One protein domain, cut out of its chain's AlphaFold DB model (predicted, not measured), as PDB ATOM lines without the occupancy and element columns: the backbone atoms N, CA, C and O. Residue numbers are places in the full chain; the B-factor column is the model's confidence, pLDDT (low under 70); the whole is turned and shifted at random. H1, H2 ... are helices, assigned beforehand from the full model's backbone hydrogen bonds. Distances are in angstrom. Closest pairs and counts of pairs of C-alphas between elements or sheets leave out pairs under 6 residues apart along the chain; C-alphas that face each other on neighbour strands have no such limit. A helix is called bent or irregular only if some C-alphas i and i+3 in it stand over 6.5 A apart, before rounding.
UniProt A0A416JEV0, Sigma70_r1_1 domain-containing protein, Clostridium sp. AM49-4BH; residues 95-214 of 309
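AT A GLANCE: This is residues 95 to 214 of the 309 residues of the protein "Sigma70_r1_1 domain-containing protein" of Clostridium sp. AM49-4BH (UniProt A0A416JEV0). Two long helices, H5 and H7, cross closely as an X near their middles and run opposite ways. H3 and H4 cover one side of this crossed pair, the short H2 and H6 sit together where H5 ends and H7 begins, and H1 is a long arm beyond H4 that meets the rest through few contacts. The printed part has 120 residues with seven named helices, H1 to H7 in that order along the chain, and no named strand; its class is all helix, the packing mostly crossed. It is compact, with a radius of gyration of the C-alphas of 15.2 A, and spans 46 by 32 by 19 A.

IN THESE COORDINATES: The longest helix, H7, holds residues 191 to 214 and measures 34.3 A from C-alpha 191 at (39.797, -32.210, 75.890) to C-alpha 214 at (27.305, -2.444, 64.298). H5 is residues 157 to 177, 30.2 A long. H1, residues 95 to 113, is 26.0 A long and begins with C-alpha 95 at (41.586, 2.965, 79.306); it is neither bent nor irregular, but only just: C-alphas 108 and 111 are 6.2 A apart. H4 is residues 140 to 150, H2 residues 118 to 125, and H6 residues 179 to 182. H3, residues 129 to 137, is irregular, with C-alphas 130 and 133 7.1 A apart.

HOW THE PARTS SIT: H7 and H5 touch, opposite ways at a steep tilt of 45 degrees; their closest C-alphas, of Ala 202 and Gly 167, are 3.9 A apart. H4 touches H5 along residues 157 to 165 alone, closest at the C-alphas of Val 143 and Gly 164, 5.9 A. H4 only just touches H7, with 3 pairs of C-alphas within 8 A, the closest Val 143 and Ala 202, 7.1 A. H3 touches H5 at a shallow tilt of 27 degrees, opposite ways, closest at the C-alphas of Ile 136 and Leu 168, 6.6 A. H2 touches H3, with the C-alphas of Phe 124 and Leu 131 5.9 A apart. H6 only just touches H2 and H7, with 3 pairs of C-alphas within 8 A each; the closest are Thr 179 and Leu 125, 5.4 A, and Tyr 182 and Phe 194, 5.9 A. H1 only just touches H4, with 3 pairs within 8 A, the closest C-alphas being those of Leu 106 and His 141, 6.4 A; H1 and H7 are apart. Every O i to N i+4 pair is within hydrogen-bond range in H2, H5 and H7, against 12 of 15 in H1, 3 of 5 in H3 and 4 of 7 in H4; H6 is too short for such a pair.

THE WHOLE: The two C-alphas farthest apart, of Arg 97 and Glu 185, are 48.3 A apart. The printed part has no cut and no long link. The mean pLDDT of the printed part is 88.7; residue 95 and residues 108 to 115 are under 70.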
ATOM      1  N   SER A  95      41.867   4.259  79.928       69.50
ATOM      2  CA  SER A  95      41.586   2.965  79.306       69.50
ATOM      3  C   SER A  95      42.866   2.138  79.107       69.50
ATOM      4  O   SER A  95      42.920   0.964  79.471       69.50
ATOM      5  N   GLU A  96      43.951   2.760  78.644       75.62
ATOM      6  CA  GLU A  96      45.250   2.098  78.477       75.62
ATOM      7  C   GLU A  96      45.861   1.640  79.804       75.62
ATOM      8  O   GLU A  96      46.314   0.497  79.908       75.62
ATOM      9  N   ARG A  97      45.748   2.469  80.846       79.69
ATOM     10  CA  ARG A  97      46.159   2.108  82.206       79.69
ATOM     11  C   ARG A  97      45.369   0.912  82.738       79.69
ATOM     12  O   ARG A  97      45.963  -0.005  83.297       79.69
ATOM     13  N   ASN A  98      44.050   0.898  82.543       75.94
ATOM     14  CA  ASN A  98      43.195  -0.212  82.970       75.94
ATOM     15  C   ASN A  98      43.554  -1.512  82.236       75.94
ATOM     16  O   ASN A  98      43.694  -2.554  82.873       75.94
ATOM     17  N   ARG A  99      43.784  -1.450  80.916       77.88
ATOM     18  CA  ARG A  99      44.254  -2.605  80.132       77.88
ATOM     19  C   ARG A  99      45.587  -3.136  80.635       77.88
ATOM     20  O   ARG A  99      45.781  -4.351  80.668       77.88
ATOM     21  N   ARG A 100      46.520  -2.240  80.968       84.25
ATOM     22  CA  ARG A 100      47.832  -2.628  81.482       84.25
ATOM     23  C   ARG A 100      47.690  -3.341  82.823       84.25
ATOM     24  O   ARG A 100      48.203  -4.444  82.940       84.25
ATOM     25  N   LEU A 101      46.938  -2.770  83.766       84.44
ATOM     26  CA  LEU A 101      46.689  -3.388  85.073       84.44
ATOM     27  C   LEU A 101      46.032  -4.765  84.937       84.44
ATOM     28  O   LEU A 101      46.520  -5.724  85.519       84.44
ATOM     29  N   TYR A 102      44.995  -4.893  84.102       82.31
ATOM     30  CA  TYR A 102      44.345  -6.184  83.851       82.31
ATOM     31  C   TYR A 102      45.318  -7.221  83.278       82.31
ATOM     32  O   TYR A 102      45.317  -8.380  83.683       82.31
ATOM     33  N   ARG A 103      46.191  -6.813  82.350       79.56
ATOM     34  CA  ARG A 103      47.205  -7.710  81.786       79.56
ATOM     35  C   ARG A 103      48.270  -8.090  82.807       79.56
ATOM     36  O   ARG A 103      48.641  -9.250  82.858       79.56
ATOM     37  N   GLU A 104      48.738  -7.143  83.613       81.62
ATOM     38  CA  GLU A 104      49.705  -7.399  84.683       81.62
ATOM     39  C   GLU A 104      49.132  -8.358  85.734       81.62
ATOM     40  O   GLU A 104      49.830  -9.273  86.167       81.62
ATOM     41  N   GLU A 105      47.855  -8.202  86.097       80.50
ATOM     42  CA  GLU A 105      47.141  -9.140  86.966       80.50
ATOM     43  C   GLU A 105      47.041 -10.525  86.325       80.50
ATOM     44  O   GLU A 105      47.371 -11.513  86.977       80.50
ATOM     45  N   LEU A 106      46.660 -10.612  85.045       75.19
ATOM     46  CA  LEU A 106      46.607 -11.882  84.317       75.19
ATOM     47  C   LEU A 106      47.978 -12.548  84.184       75.19
ATOM     48  O   LEU A 106      48.068 -13.761  84.342       75.19
ATOM     49  N   ASP A 107      49.035 -11.791  83.904       73.56
ATOM     50  CA  ASP A 107      50.395 -12.310  83.757       73.56
ATOM     51  C   ASP A 107      50.931 -12.812  85.107       73.56
ATOM     52  O   ASP A 107      51.487 -13.906  85.181       73.56
ATOM     53  N   ALA A 108      50.681 -12.074  86.196       69.25
ATOM     54  CA  ALA A 108      50.987 -12.518  87.556       69.25
ATOM     55  C   ALA A 108      50.167 -13.755  87.973       69.25
ATOM     56  O   ALA A 108      50.623 -14.560  88.787       69.25
ATOM     57  N   TRP A 109      48.966 -13.913  87.413       64.25
ATOM     58  CA  TRP A 109      48.076 -15.050  87.652       64.25
ATOM     59  C   TRP A 109      48.430 -16.283  86.801       64.25
ATOM     60  O   TRP A 109      48.260 -17.425  87.240       64.25
ATOM     61  N   ASN A 110      48.951 -16.074  85.589       54.59
ATOM     62  CA  ASN A 110      49.249 -17.122  84.611       54.59
ATOM     63  C   ASN A 110      50.367 -18.070  85.055       54.59
ATOM     64  O   ASN A 110      50.332 -19.250  84.707       54.59
ATOM     65  N   ASP A 111      51.299 -17.604  85.890       51.94
ATOM     66  CA  ASP A 111      52.370 -18.443  86.443       51.94
ATOM     67  C   ASP A 111      51.844 -19.608  87.318       51.94
ATOM     68  O   ASP A 111      52.592 -20.547  87.603       51.94
ATOM     69  N   TYR A 112      50.561 -19.601  87.723       49.25
ATOM     70  CA  TYR A 112      49.966 -20.616  88.607       49.25
ATOM     71  C   TYR A 112      48.783 -21.411  88.010       49.25
ATOM     72  O   TYR A 112      48.461 -22.478  88.536       49.25
ATOM     73  N   ASN A 113      48.118 -20.925  86.948       50.66
ATOM     74  CA  ASN A 113      46.774 -21.407  86.568       50.66
ATOM     75  C   ASN A 113      46.605 -21.943  85.136       50.66
ATOM     76  O   ASN A 113      45.574 -22.557  84.864       50.66
ATOM     77  N   ASP A 114      47.601 -21.849  84.245       54.72
ATOM     78  CA  ASP A 114      47.554 -22.507  82.916       54.72
ATOM     79  C   ASP A 114      47.791 -24.040  83.006       54.72
ATOM     80  O   ASP A 114      48.174 -24.730  82.061       54.72
ATOM     81  N   THR A 115      47.582 -24.587  84.205       68.25
ATOM     82  CA  THR A 115      47.977 -25.919  84.659       68.25
ATOM     83  C   THR A 115      46.781 -26.830  84.924       68.25
ATOM     84  O   THR A 115      46.948 -27.836  85.613       68.25
ATOM     85  N   VAL A 116      45.573 -26.474  84.468       87.12
ATOM     86  CA  VAL A 116      44.393 -27.333  84.644       87.12
ATOM     87  C   VAL A 116      44.657 -28.670  83.957       87.12
ATOM     88  O   VAL A 116      44.805 -28.760  82.736       87.12
ATOM     89  N   THR A 117      44.741 -29.718  84.765       91.44
ATOM     90  CA  THR A 117      45.051 -31.075  84.327       91.44
ATOM     91  C   THR A 117      43.813 -31.785  83.781       91.44
ATOM     92  O   THR A 117      42.678 -31.479  84.143       91.44
ATOM     93  N   GLU A 118      44.026 -32.801  82.940       94.00
ATOM     94  CA  GLU A 118      42.950 -33.702  82.497       94.00
ATOM     95  C   GLU A 118      42.220 -34.339  83.694       94.00
ATOM     96  O   GLU A 118      41.002 -34.481  83.673       94.00
ATOM     97  N   GLU A 119      42.948 -34.664  84.768       94.25
ATOM     98  CA  GLU A 119      42.385 -35.238  85.994       94.25
ATOM     99  C   GLU A 119      41.421 -34.275  86.704       94.25
ATOM    100  O   GLU A 119      40.361 -34.697  87.167       94.25
ATOM    101  N   GLU A 120      41.750 -32.981  86.766       95.00
ATOM    102  CA  GLU A 120      40.851 -31.951  87.300       95.00
ATOM    103  C   GLU A 120      39.588 -31.814  86.441       95.00
ATOM    104  O   GLU A 120      38.485 -31.753  86.981       95.00
ATOM    105  N   ILE A 121      39.714 -31.852  85.114       96.19
ATOM    106  CA  ILE A 121      38.553 -31.797  84.210       96.19
ATOM    107  C   ILE A 121      37.655 -33.020  84.410       96.19
ATOM    108  O   ILE A 121      36.441 -32.877  84.525       96.19
ATOM    109  N   VAL A 122      38.230 -34.222  84.510       97.06
ATOM    110  CA  VAL A 122      37.455 -35.445  84.772       97.06
ATOM    111  C   VAL A 122      36.715 -35.348  86.110       97.06
ATOM    112  O   VAL A 122      35.528 -35.659  86.167       97.06
ATOM    113  N   ARG A 123      37.370 -34.869  87.177       96.81
ATOM    114  CA  ARG A 123      36.732 -34.661  88.491       96.81
ATOM    115  C   ARG A 123      35.596 -33.641  88.431       96.81
ATOM    116  O   ARG A 123      34.533 -33.871  89.007       96.81
ATOM    117  N   PHE A 124      35.795 -32.547  87.701       97.44
ATOM    118  CA  PHE A 124      34.757 -31.554  87.449       97.44
ATOM    119  C   PHE A 124      33.549 -32.171  86.726       97.44
ATOM    120  O   PHE A 124      32.422 -32.052  87.208       97.44
ATOM    121  N   LEU A 125      33.780 -32.912  85.636       96.44
ATOM    122  CA  LEU A 125      32.728 -33.594  84.866       96.44
ATOM    123  C   LEU A 125      31.985 -34.661  85.692       96.44
ATOM    124  O   LEU A 125      30.813 -34.933  85.439       96.44
ATOM    125  N   GLN A 126      32.641 -35.227  86.707       94.88
ATOM    126  CA  GLN A 126      32.055 -36.154  87.682       94.88
ATOM    127  C   GLN A 126      31.302 -35.456  88.832       94.88
ATOM    128  O   GLN A 126      30.741 -36.134  89.694       94.88
ATOM    129  N   GLY A 127      31.248 -34.121  88.844       94.44
ATOM    130  CA  GLY A 127      30.416 -33.328  89.753       94.44
ATOM    131  C   GLY A 127      31.176 -32.481  90.772       94.44
ATOM    132  O   GLY A 127      30.540 -31.855  91.623       94.44
ATOM    133  N   GLU A 128      32.509 -32.418  90.716       96.19
ATOM    134  CA  GLU A 128      33.286 -31.568  91.621       96.19
ATOM    135  C   GLU A 128      33.216 -30.085  91.218       96.19
ATOM    136  O   GLU A 128      34.089 -29.546  90.538       96.19
ATOM    137  N   ARG A 129      32.169 -29.400  91.687       92.19
ATOM    138  CA  ARG A 129      31.888 -27.989  91.359       92.19
ATOM    139  C   ARG A 129      32.958 -27.003  91.829       92.19
ATOM    140  O   ARG A 129      33.073 -25.934  91.250       92.19
ATOM    141  N   ALA A 130      33.765 -27.357  92.831       93.44
ATOM    142  CA  ALA A 130      34.844 -26.495  93.325       93.44
ATOM    143  C   ALA A 130      35.924 -26.197  92.265       93.44
ATOM    144  O   ALA A 130      36.665 -25.229  92.401       93.44
ATOM    145  N   LEU A 131      36.012 -27.012  91.206       94.25
ATOM    146  CA  LEU A 131      36.954 -26.817  90.101       94.25
ATOM    147  C   LEU A 131      36.420 -25.874  89.014       94.25
ATOM    148  O   LEU A 131      37.189 -25.470  88.147       94.25
ATOM    149  N   ARG A 132      35.132 -25.510  89.061       94.25
ATOM    150  CA  ARG A 132      34.463 -24.704  88.033       94.25
ATOM    151  C   ARG A 132      35.181 -23.379  87.788       94.25
ATOM    152  O   ARG A 132      35.616 -23.118  86.670       94.25
ATOM    153  N   ASP A 133      35.328 -22.573  88.834       91.75
ATOM    154  CA  ASP A 133      35.874 -21.220  88.704       91.75
ATOM    155  C   ASP A 133      37.356 -21.270  88.318       91.75
ATOM    156  O   ASP A 133      37.779 -20.567  87.409       91.75
ATOM    157  N   ARG A 134      38.111 -22.229  88.871       90.56
ATOM    158  CA  ARG A 134      39.505 -22.498  88.480       90.56
ATOM    159  C   ARG A 134      39.647 -22.813  86.986       90.56
ATOM    160  O   ARG A 134      40.575 -22.324  86.344       90.56
ATOM    161  N   ILE A 135      38.746 -23.621  86.421       93.12
ATOM    162  CA  ILE A 135      38.755 -23.943  84.987       93.12
ATOM    163  C   ILE A 135      38.466 -22.690  84.149       93.12
ATOM    164  O   ILE A 135      39.156 -22.460  83.156       93.12
ATOM    165  N   ILE A 136      37.492 -21.870  84.546       92.44
ATOM    166  CA  ILE A 136      37.141 -20.625  83.841       92.44
ATOM    167  C   ILE A 136      38.299 -19.623  83.899       92.44
ATOM    168  O   ILE A 136      38.721 -19.101  82.867       92.44
ATOM    169  N   GLU A 137      38.870 -19.410  85.083       89.44
ATOM    170  CA  GLU A 137      39.993 -18.498  85.314       89.44
ATOM    171  C   GLU A 137      41.220 -18.872  84.470       89.44
ATOM    172  O   GLU A 137      41.892 -17.991  83.936       89.44
ATOM    173  N   SER A 138      41.472 -20.172  84.256       90.19
ATOM    174  CA  SER A 138      42.554 -20.661  83.379       90.19
ATOM    175  C   SER A 138      42.411 -20.251  81.903       90.19
ATOM    176  O   SER A 138      43.306 -20.483  81.089       90.19
ATOM    177  N   ARG A 139      41.270 -19.665  81.516       90.50
ATOM    178  CA  ARG A 139      40.969 -19.251  80.140       90.50
ATOM    179  C   ARG A 139      40.852 -17.742  79.950       90.50
ATOM    180  O   ARG A 139      40.774 -17.307  78.804       90.50
ATOM    181  N   LEU A 140      40.961 -16.931  81.002       90.50
ATOM    182  CA  LEU A 140      40.880 -15.465  80.886       90.50
ATOM    183  C   LEU A 140      42.001 -14.879  80.008       90.50
ATOM    184  O   LEU A 140      41.766 -14.016  79.156       90.50
ATOM    185  N   HIS A 141      43.225 -15.403  80.134       88.00
ATOM    186  CA  HIS A 141      44.323 -15.012  79.246       88.00
ATOM    187  C   HIS A 141      44.051 -15.433  77.793       88.00
ATOM    188  O   HIS A 141      44.295 -14.673  76.855       88.00
ATOM    189  N   ARG A 142      43.476 -16.625  77.590       90.06
ATOM    190  CA  ARG A 142      43.108 -17.115  76.257       90.06
ATOM    191  C   ARG A 142      42.069 -16.209  75.587       90.06
ATOM    192  O   ARG A 142      42.249 -15.896  74.414       90.06
ATOM    193  N   VAL A 143      41.063 -15.729  76.321       91.94
ATOM    194  CA  VAL A 143      40.088 -14.738  75.822       91.94
ATOM    195  C   VAL A 143      40.786 -13.454  75.384       91.94
ATOM    196  O   VAL A 143      40.555 -12.968  74.277       91.94
ATOM    197  N   THR A 144      41.716 -12.953  76.199       89.31
ATOM    198  CA  THR A 144      42.510 -11.762  75.859       89.31
ATOM    199  C   THR A 144      43.279 -11.960  74.549       89.31
ATOM    200  O   THR A 144      43.282 -11.080  73.688       89.31
ATOM    201  N   GLU A 145      43.875 -13.133  74.331       89.69
ATOM    202  CA  GLU A 145      44.524 -13.468  73.060       89.69
ATOM    203  C   GLU A 145      43.542 -13.536  71.882       89.69
ATOM    204  O   GLU A 145      43.860 -13.049  70.795       89.69
ATOM    205  N   MET A 146      42.345 -14.091  72.088       89.62
ATOM    206  CA  MET A 146      41.309 -14.212  71.054       89.62
ATOM    207  C   MET A 146      40.837 -12.845  70.546       89.62
ATOM    208  O   MET A 146      40.629 -12.689  69.344       89.62
ATOM    209  N   THR A 147      40.777 -11.824  71.407       89.81
ATOM    210  CA  THR A 147      40.407 -10.456  70.989       89.81
ATOM    211  C   THR A 147      41.321  -9.882  69.900       89.81
ATOM    212  O   THR A 147      40.896  -9.052  69.093       89.81
ATOM    213  N   LYS A 148      42.571 -10.363  69.790       89.06
ATOM    214  CA  LYS A 148      43.512  -9.923  68.747       89.06
ATOM    215  C   LYS A 148      43.016 -10.253  67.337       89.06
ATOM    216  O   LYS A 148      43.377  -9.531  66.404       89.06
ATOM    217  N   GLU A 149      42.188 -11.291  67.177       88.94
ATOM    218  CA  GLU A 149      41.548 -11.655  65.901       88.94
ATOM    219  C   GLU A 149      40.567 -10.562  65.423       88.94
ATOM    220  O   GLU A 149      40.364 -10.393  64.219       88.94
ATOM    221  N   TYR A 150      40.042  -9.746  66.345       87.31
ATOM    222  CA  TYR A 150      39.006  -8.742  66.093       87.31
ATOM    223  C   TYR A 150      39.526  -7.299  66.018       87.31
ATOM    224  O   TYR A 150      38.737  -6.384  65.819       87.31
ATOM    225  N   ARG A 151      40.849  -7.067  66.057       75.81
ATOM    226  CA  ARG A 151      41.466  -5.716  66.067       75.81
ATOM    227  C   ARG A 151      41.000  -4.776  64.940       75.81
ATOM    228  O   ARG A 151      41.126  -3.564  65.054       75.81
ATOM    229  N   LYS A 152      40.548  -5.323  63.809       74.94
ATOM    230  CA  LYS A 152      40.076  -4.534  62.655       74.94
ATOM    231  C   LYS A 152      38.599  -4.141  62.739       74.94
ATOM    232  O   LYS A 152      38.138  -3.433  61.850       74.94
ATOM    233  N   ARG A 153      37.859  -4.654  63.721       74.56
ATOM    234  CA  ARG A 153      36.443  -4.345  63.923       74.56
ATOM    235  C   ARG A 153      36.316  -3.156  64.876       74.56
ATOM    236  O   ARG A 153      37.169  -2.964  65.736       74.56
ATOM    237  N   GLU A 154      35.270  -2.355  64.707       74.44
ATOM    238  CA  GLU A 154      35.048  -1.120  65.472       74.44
ATOM    239  C   GLU A 154      34.420  -1.362  66.858       74.44
ATOM    240  O   GLU A 154      33.480  -0.663  67.240       74.44
ATOM    241  N   ALA A 155      34.914  -2.362  67.587       82.38
ATOM    242  CA  ALA A 155      34.470  -2.690  68.939       82.38
ATOM    243  C   ALA A 155      35.605  -2.411  69.944       82.38
ATOM    244  O   ALA A 155      36.759  -2.758  69.650       82.38
ATOM    245  N   PRO A 156      35.323  -1.801  71.112       85.69
ATOM    246  CA  PRO A 156      36.324  -1.615  72.158       85.69
ATOM    247  C   PRO A 156      36.869  -2.964  72.645       85.69
ATOM    248  O   PRO A 156      36.125  -3.925  72.826       85.69
ATOM    249  N   VAL A 157      38.184  -3.054  72.857       87.06
ATOM    250  CA  VAL A 157      38.835  -4.325  73.227       87.06
ATOM    251  C   VAL A 157      38.385  -4.792  74.613       87.06
ATOM    252  O   VAL A 157      38.274  -5.989  74.843       87.06
ATOM    253  N   GLU A 158      38.114  -3.860  75.520       86.31
ATOM    254  CA  GLU A 158      37.620  -4.117  76.874       86.31
ATOM    255  C   GLU A 158      36.268  -4.828  76.848       86.31
ATOM    256  O   GLU A 158      36.090  -5.822  77.548       86.31
ATOM    257  N   GLU A 159      35.364  -4.363  75.988       90.19
ATOM    258  CA  GLU A 159      34.038  -4.953  75.818       90.19
ATOM    259  C   GLU A 159      34.144  -6.342  75.189       90.19
ATOM    260  O   GLU A 159      33.532  -7.291  75.664       90.19
ATOM    261  N   LEU A 160      35.040  -6.531  74.212       92.38
ATOM    262  CA  LEU A 160      35.319  -7.867  73.673       92.38
ATOM    263  C   LEU A 160      35.872  -8.830  74.732       92.38
ATOM    264  O   LEU A 160      35.532 -10.010  74.728       92.38
ATOM    265  N   ILE A 161      36.728  -8.355  75.641       91.06
ATOM    266  CA  ILE A 161      37.218  -9.176  76.756       91.06
ATOM    267  C   ILE A 161      36.059  -9.520  77.699       91.06
ATOM    268  O   ILE A 161      35.937 -10.677  78.102       91.06
ATOM    269  N   ALA A 162      35.210  -8.548  78.043       91.88
ATOM    270  CA  ALA A 162      34.063  -8.755  78.924       91.88
ATOM    271  C   ALA A 162      33.071  -9.775  78.341       91.88
ATOM    272  O   ALA A 162      32.726 -10.749  79.011       91.88
ATOM    273  N   GLU A 163      32.705  -9.616  77.072       95.38
ATOM    274  CA  GLU A 163      31.802 -10.513  76.350       95.38
ATOM    275  C   GLU A 163      32.417 -11.896  76.136       95.38
ATOM    276  O   GLU A 163      31.766 -12.919  76.344       95.38
ATOM    277  N   GLY A 164      33.709 -11.970  75.816       95.88
ATOM    278  CA  GLY A 164      34.420 -13.244  75.741       95.88
ATOM    279  C   GLY A 164      34.436 -13.990  77.079       95.88
ATOM    280  O   GLY A 164      34.247 -15.207  77.111       95.88
ATOM    281  N   ASN A 165      34.604 -13.271  78.195       95.12
ATOM    282  CA  ASN A 165      34.529 -13.843  79.539       95.12
ATOM    283  C   ASN A 165      33.105 -14.311  79.878       95.12
ATOM    284  O   ASN A 165      32.949 -15.374  80.481       95.12
ATOM    285  N   LEU A 166      32.071 -13.575  79.461       96.12
ATOM    286  CA  LEU A 166      30.681 -14.020  79.577       96.12
ATOM    287  C   LEU A 166      30.447 -15.304  78.768       96.12
ATOM    288  O   LEU A 166      29.896 -16.268  79.296       96.12
ATOM    289  N   GLY A 167      30.968 -15.371  77.543       97.38
ATOM    290  CA  GLY A 167      30.914 -16.574  76.715       97.38
ATOM    291  C   GLY A 167      31.633 -17.778  77.337       97.38
ATOM    292  O   GLY A 167      31.175 -18.907  77.185       97.38
ATOM    293  N   LEU A 168      32.701 -17.584  78.125       96.88
ATOM    294  CA  LEU A 168      33.280 -18.681  78.918       96.88
ATOM    295  C   LEU A 168      32.306 -19.207  79.982       96.88
ATOM    296  O   LEU A 168      32.246 -20.418  80.206       96.88
ATOM    297  N   LEU A 169      31.554 -18.321  80.645       97.44
ATOM    298  CA  LEU A 169      30.533 -18.721  81.617       97.44
ATOM    299  C   LEU A 169      29.401 -19.493  80.929       97.44
ATOM    300  O   LEU A 169      28.978 -20.526  81.447       97.44
ATOM    301  N   GLU A 170      28.954 -19.033  79.761       96.56
ATOM    302  CA  GLU A 170      27.949 -19.717  78.940       96.56
ATOM    303  C   GLU A 170      28.435 -21.098  78.486       96.56
ATOM    304  O   GLU A 170      27.746 -22.098  78.688       96.56
ATOM    305  N   GLY A 171      29.659 -21.186  77.963       97.50
ATOM    306  CA  GLY A 171      30.274 -22.457  77.587       97.50
ATOM    307  C   GLY A 171      30.406 -23.412  78.763       97.50
ATOM    308  O   GLY A 171      30.185 -24.615  78.606       97.50
ATOM    309  N   MET A 172      30.703 -22.894  79.956       97.56
ATOM    310  CA  MET A 172      30.722 -23.710  81.161       97.56
ATOM    311  C   MET A 172      29.330 -24.264  81.477       97.56
ATOM    312  O   MET A 172      29.212 -25.458  81.733       97.56
ATOM    313  N   LEU A 173      28.273 -23.449  81.395       96.81
ATOM    314  CA  LEU A 173      26.898 -23.917  81.602       96.81
ATOM    315  C   LEU A 173      26.520 -25.028  80.611       96.81
ATOM    316  O   LEU A 173      26.011 -26.068  81.026       96.81
ATOM    317  N   VAL A 174      26.856 -24.868  79.326       96.62
ATOM    318  CA  VAL A 174      26.620 -25.891  78.286       96.62
ATOM    319  C   VAL A 174      27.290 -27.222  78.643       96.62
ATOM    320  O   VAL A 174      26.693 -28.293  78.469       96.62
ATOM    321  N   ILE A 175      28.521 -27.169  79.159       97.06
ATOM    322  CA  ILE A 175      29.258 -28.350  79.616       97.06
ATOM    323  C   ILE A 175      28.595 -28.965  80.851       97.06
ATOM    324  O   ILE A 175      28.419 -30.181  80.909       97.06
ATOM    325  N   GLU A 176      28.216 -28.143  81.830       95.56
ATOM    326  CA  GLU A 176      27.583 -28.579  83.078       95.56
ATOM    327  C   GLU A 176      26.233 -29.271  82.847       95.56
ATOM    328  O   GLU A 176      25.894 -30.199  83.585       95.56
ATOM    329  N   GLU A 177      25.488 -28.849  81.827       95.44
ATOM    330  CA  GLU A 177      24.219 -29.458  81.417       95.44
ATOM    331  C   GLU A 177      24.398 -30.798  80.688       95.44
ATOM    332  O   GLU A 177      23.483 -31.619  80.687       95.44
ATOM    333  N   ASN A 178      25.564 -31.045  80.077       94.44
ATOM    334  CA  ASN A 178      25.809 -32.205  79.213       94.44
ATOM    335  C   ASN A 178      27.178 -32.858  79.466       94.44
ATOM    336  O   ASN A 178      27.907 -33.169  78.521       94.44
ATOM    337  N   THR A 179      27.535 -33.100  80.730       94.12
ATOM    338  CA  THR A 179      28.882 -33.568  81.113       94.12
ATOM    339  C   THR A 179      29.297 -34.881  80.443       94.12
ATOM    340  O   THR A 179      30.460 -35.044  80.079       94.12
ATOM    341  N   GLU A 180      28.350 -35.793  80.203       93.62
ATOM    342  CA  GLU A 180      28.593 -37.086  79.545       93.62
ATOM    343  C   GLU A 180      29.177 -36.938  78.132       93.62
ATOM    344  O   GLU A 180      29.977 -37.770  77.709       93.62
ATOM    345  N   ARG A 181      28.847 -35.853  77.415       94.69
ATOM    346  CA  ARG A 181      29.379 -35.569  76.070       94.69
ATOM    347  C   ARG A 181      30.890 -35.335  76.073       94.69
ATOM    348  O   ARG A 181      31.536 -35.496  75.040       94.69
ATOM    349  N   TYR A 182      31.438 -34.945  77.217       96.44
ATOM    350  CA  TYR A 182      32.841 -34.583  77.389       96.44
ATOM    351  C   TYR A 182      33.654 -35.697  78.058       96.44
ATOM    352  O   TYR A 182      34.840 -35.508  78.323       96.44
ATOM    353  N   LEU A 183      33.043 -36.858  78.318       95.12
ATOM    354  CA  LEU A 183      33.710 -38.052  78.830       95.12
ATOM    355  C   LEU A 183      33.789 -39.126  77.741       95.12
ATOM    356  O   LEU A 183      32.791 -39.546  77.163       95.12
ATOM    357  N   LEU A 184      35.001 -39.604  77.488       94.44
ATOM    358  CA  LEU A 184      35.271 -40.725  76.596       94.44
ATOM    359  C   LEU A 184      34.973 -42.057  77.301       94.44
ATOM    360  O   LEU A 184      35.059 -42.172  78.524       94.44
ATOM    361  N   GLU A 185      34.721 -43.115  76.523       90.50
ATOM    362  CA  GLU A 185      34.414 -44.461  77.051       90.50
ATOM    363  C   GLU A 185      35.512 -45.038  77.963       90.50
ATOM    364  O   GLU A 185      35.250 -45.881  78.819       90.50
ATOM    365  N   ASN A 186      36.756 -44.584  77.802       90.75
ATOM    366  CA  ASN A 186      37.897 -44.986  78.626       90.75
ATOM    367  C   ASN A 186      38.012 -44.196  79.949       90.75
ATOM    368  O   ASN A 186      39.010 -44.352  80.653       90.75
ATOM    369  N   GLY A 187      37.025 -43.354  80.277       89.38
ATOM    370  CA  GLY A 187      36.975 -42.541  81.495       89.38
ATOM    371  C   GLY A 187      37.820 -41.266  81.452       89.38
ATOM    372  O   GLY A 187      37.971 -40.608  82.479       89.38
ATOM    373  N   LYS A 188      38.384 -40.926  80.289       94.50
ATOM    374  CA  LYS A 188      39.151 -39.694  80.064       94.50
ATOM    375  C   LYS A 188      38.265 -38.552  79.584       94.50
ATOM    376  O   LYS A 188      37.189 -38.796  79.048       94.50
ATOM    377  N   ALA A 189      38.736 -37.318  79.731       95.31
ATOM    378  CA  ALA A 189      38.036 -36.164  79.183       95.31
ATOM    379  C   ALA A 189      38.309 -36.031  77.675       95.31
ATOM    380  O   ALA A 189      39.449 -36.156  77.223       95.31
ATOM    381  N   ASP A 190      37.279 -35.719  76.891       96.62
ATOM    382  CA  ASP A 190      37.461 -35.221  75.529       96.62
ATOM    383  C   ASP A 190      37.898 -33.753  75.599       96.62
ATOM    384  O   ASP A 190      37.087 -32.826  75.561       96.62
ATOM    385  N   LEU A 191      39.208 -33.542  75.744       95.12
ATOM    386  CA  LEU A 191      39.797 -32.210  75.890       95.12
ATOM    387  C   LEU A 191      39.523 -31.313  74.678       95.12
ATOM    388  O   LEU A 191      39.379 -30.103  74.838       95.12
ATOM    389  N   ALA A 192      39.453 -31.890  73.476       94.75
ATOM    390  CA  ALA A 192      39.195 -31.124  72.265       94.75
ATOM    391  C   ALA A 192      37.756 -30.601  72.258       94.75
ATOM    392  O   ALA A 192      37.542 -29.420  71.991       94.75
ATOM    393  N   ALA A 193      36.783 -31.450  72.603       96.56
ATOM    394  CA  ALA A 193      35.397 -31.023  72.746       96.56
ATOM    395  C   ALA A 193      35.227 -30.031  73.906       96.56
ATOM    396  O   ALA A 193      34.582 -29.003  73.731       96.56
ATOM    397  N   PHE A 194      35.832 -30.308  75.064       97.19
ATOM    398  CA  PHE A 194      35.695 -29.496  76.275       97.19
ATOM    399  C   PHE A 194      36.225 -28.075  76.070       97.19
ATOM    400  O   PHE A 194      35.486 -27.100  76.208       97.19
ATOM    401  N   TRP A 195      37.493 -27.947  75.672       95.69
ATOM    402  CA  TRP A 195      38.093 -26.639  75.418       95.69
ATOM    403  C   TRP A 195      37.508 -25.975  74.177       95.69
ATOM    404  O   TRP A 195      37.320 -24.763  74.170       95.69
ATOM    405  N   GLY A 196      37.158 -26.767  73.161       95.56
ATOM    406  CA  GLY A 196      36.492 -26.280  71.960       95.56
ATOM    407  C   GLY A 196      35.136 -25.643  72.251       95.56
ATOM    408  O   GLY A 196      34.835 -24.616  71.657       95.56
ATOM    409  N   THR A 197      34.338 -26.190  73.175       97.75
ATOM    410  CA  THR A 197      33.074 -25.567  73.600       97.75
ATOM    411  C   THR A 197      33.319 -24.228  74.289       97.75
ATOM    412  O   THR A 197      32.689 -23.248  73.908       97.75
ATOM    413  N   LEU A 198      34.256 -24.153  75.242       96.62
ATOM    414  CA  LEU A 198      34.558 -22.887  75.923       96.62
ATOM    415  C   LEU A 198      35.057 -21.812  74.948       96.62
ATOM    416  O   LEU A 198      34.580 -20.681  74.983       96.62
ATOM    417  N   GLU A 199      35.992 -22.159  74.059       95.50
ATOM    418  CA  GLU A 199      36.493 -21.210  73.060       95.50
ATOM    419  C   GLU A 199      35.405 -20.809  72.056       95.50
ATOM    420  O   GLU A 199      35.353 -19.648  71.656       95.50
ATOM    421  N   LEU A 200      34.535 -21.736  71.646       96.50
ATOM    422  CA  LEU A 200      33.446 -21.438  70.718       96.50
ATOM    423  C   LEU A 200      32.458 -20.438  71.320       96.50
ATOM    424  O   LEU A 200      32.160 -19.444  70.666       96.50
ATOM    425  N   GLU A 201      31.988 -20.664  72.546       97.56
ATOM    426  CA  GLU A 201      31.026 -19.753  73.178       97.56
ATOM    427  C   GLU A 201      31.644 -18.377  73.455       97.56
ATOM    428  O   GLU A 201      31.012 -17.360  73.181       97.56
ATOM    429  N   ALA A 202      32.919 -18.314  73.861       96.62
ATOM    430  CA  ALA A 202      33.640 -17.044  73.969       96.62
ATOM    431  C   ALA A 202      33.698 -16.284  72.628       96.62
ATOM    432  O   ALA A 202      33.484 -15.072  72.599       96.62
ATOM    433  N   LYS A 203      33.956 -16.973  71.503       96.19
ATOM    434  CA  LYS A 203      33.930 -16.350  70.162       96.19
ATOM    435  C   LYS A 203      32.537 -15.877  69.776       96.19
ATOM    436  O   LYS A 203      32.400 -14.757  69.298       96.19
ATOM    437  N   LEU A 204      31.523 -16.711  69.986       95.69
ATOM    438  CA  LEU A 204      30.145 -16.374  69.645       95.69
ATOM    439  C   LEU A 204      29.648 -15.176  70.454       95.69
ATOM    440  O   LEU A 204      29.006 -14.307  69.879       95.69
ATOM    441  N   ALA A 205      29.973 -15.089  71.746       96.12
ATOM    442  CA  ALA A 205      29.623 -13.938  72.575       96.12
ATOM    443  C   ALA A 205      30.245 -12.640  72.038       96.12
ATOM    444  O   ALA A 205      29.525 -11.683  71.761       96.12
ATOM    445  N   MET A 206      31.556 -12.646  71.763       94.75
ATOM    446  CA  MET A 206      32.236 -11.504  71.140       94.75
ATOM    447  C   MET A 206      31.619 -11.116  69.790       94.75
ATOM    448  O   MET A 206      31.427  -9.936  69.509       94.75
ATOM    449  N   GLU A 207      31.312 -12.093  68.934       94.50
ATOM    450  CA  GLU A 207      30.727 -11.841  67.613       94.50
ATOM    451  C   GLU A 207      29.308 -11.281  67.696       94.50
ATOM    452  O   GLU A 207      29.004 -10.340  66.966       94.50
ATOM    453  N   ARG A 208      28.478 -11.788  68.617       93.44
ATOM    454  CA  ARG A 208      27.135 -11.250  68.875       93.44
ATOM    455  C   ARG A 208      27.197  -9.787  69.301       93.44
ATOM    456  O   ARG A 208      26.481  -8.979  68.723       93.44
ATOM    457  N   TYR A 209      28.092  -9.451  70.230       93.56
ATOM    458  CA  TYR A 209      28.299  -8.069  70.659       93.56
ATOM    459  C   TYR A 209      28.720  -7.165  69.498       93.56
ATOM    460  O   TYR A 209      28.153  -6.098  69.295       93.56
ATOM    461  N   ILE A 210      29.679  -7.607  68.682       90.56
ATOM    462  CA  ILE A 210      30.119  -6.828  67.520       90.56
ATOM    463  C   ILE A 210      28.968  -6.580  66.543       90.56
ATOM    464  O   ILE A 210      28.836  -5.474  66.019       90.56
ATOM    465  N   ASP A 211      28.174  -7.607  66.256       89.88
ATOM    466  CA  ASP A 211      27.064  -7.496  65.317       89.88
ATOM    467  C   ASP A 211      25.961  -6.572  65.866       89.88
ATOM    468  O   ASP A 211      25.389  -5.789  65.105       89.88
ATOM    469  N   GLU A 212      25.703  -6.609  67.176       89.38
ATOM    470  CA  GLU A 212      24.767  -5.713  67.862       89.38
ATOM    471  C   GLU A 212      25.255  -4.258  67.855       89.38
ATOM    472  O   GLU A 212      24.510  -3.367  67.453       89.38
ATOM    473  N   GLU A 213      26.526  -4.009  68.171       87.06
ATOM    474  CA  GLU A 213      27.120  -2.669  68.122       87.06
ATOM    475  C   GLU A 213      27.109  -2.069  66.712       87.06
ATOM    476  O   GLU A 213      26.801  -0.889  66.523       87.06
ATOM    477  N   LEU A 214      27.413  -2.876  65.692       83.56
ATOM    478  CA  LEU A 214      27.305  -2.444  64.298       83.56
ATOM    479  C   LEU A 214      25.854  -2.119  63.932       83.56
ATOM    480  O   LEU A 214      25.599  -1.110  63.275       83.56
TER     481      LEU A 214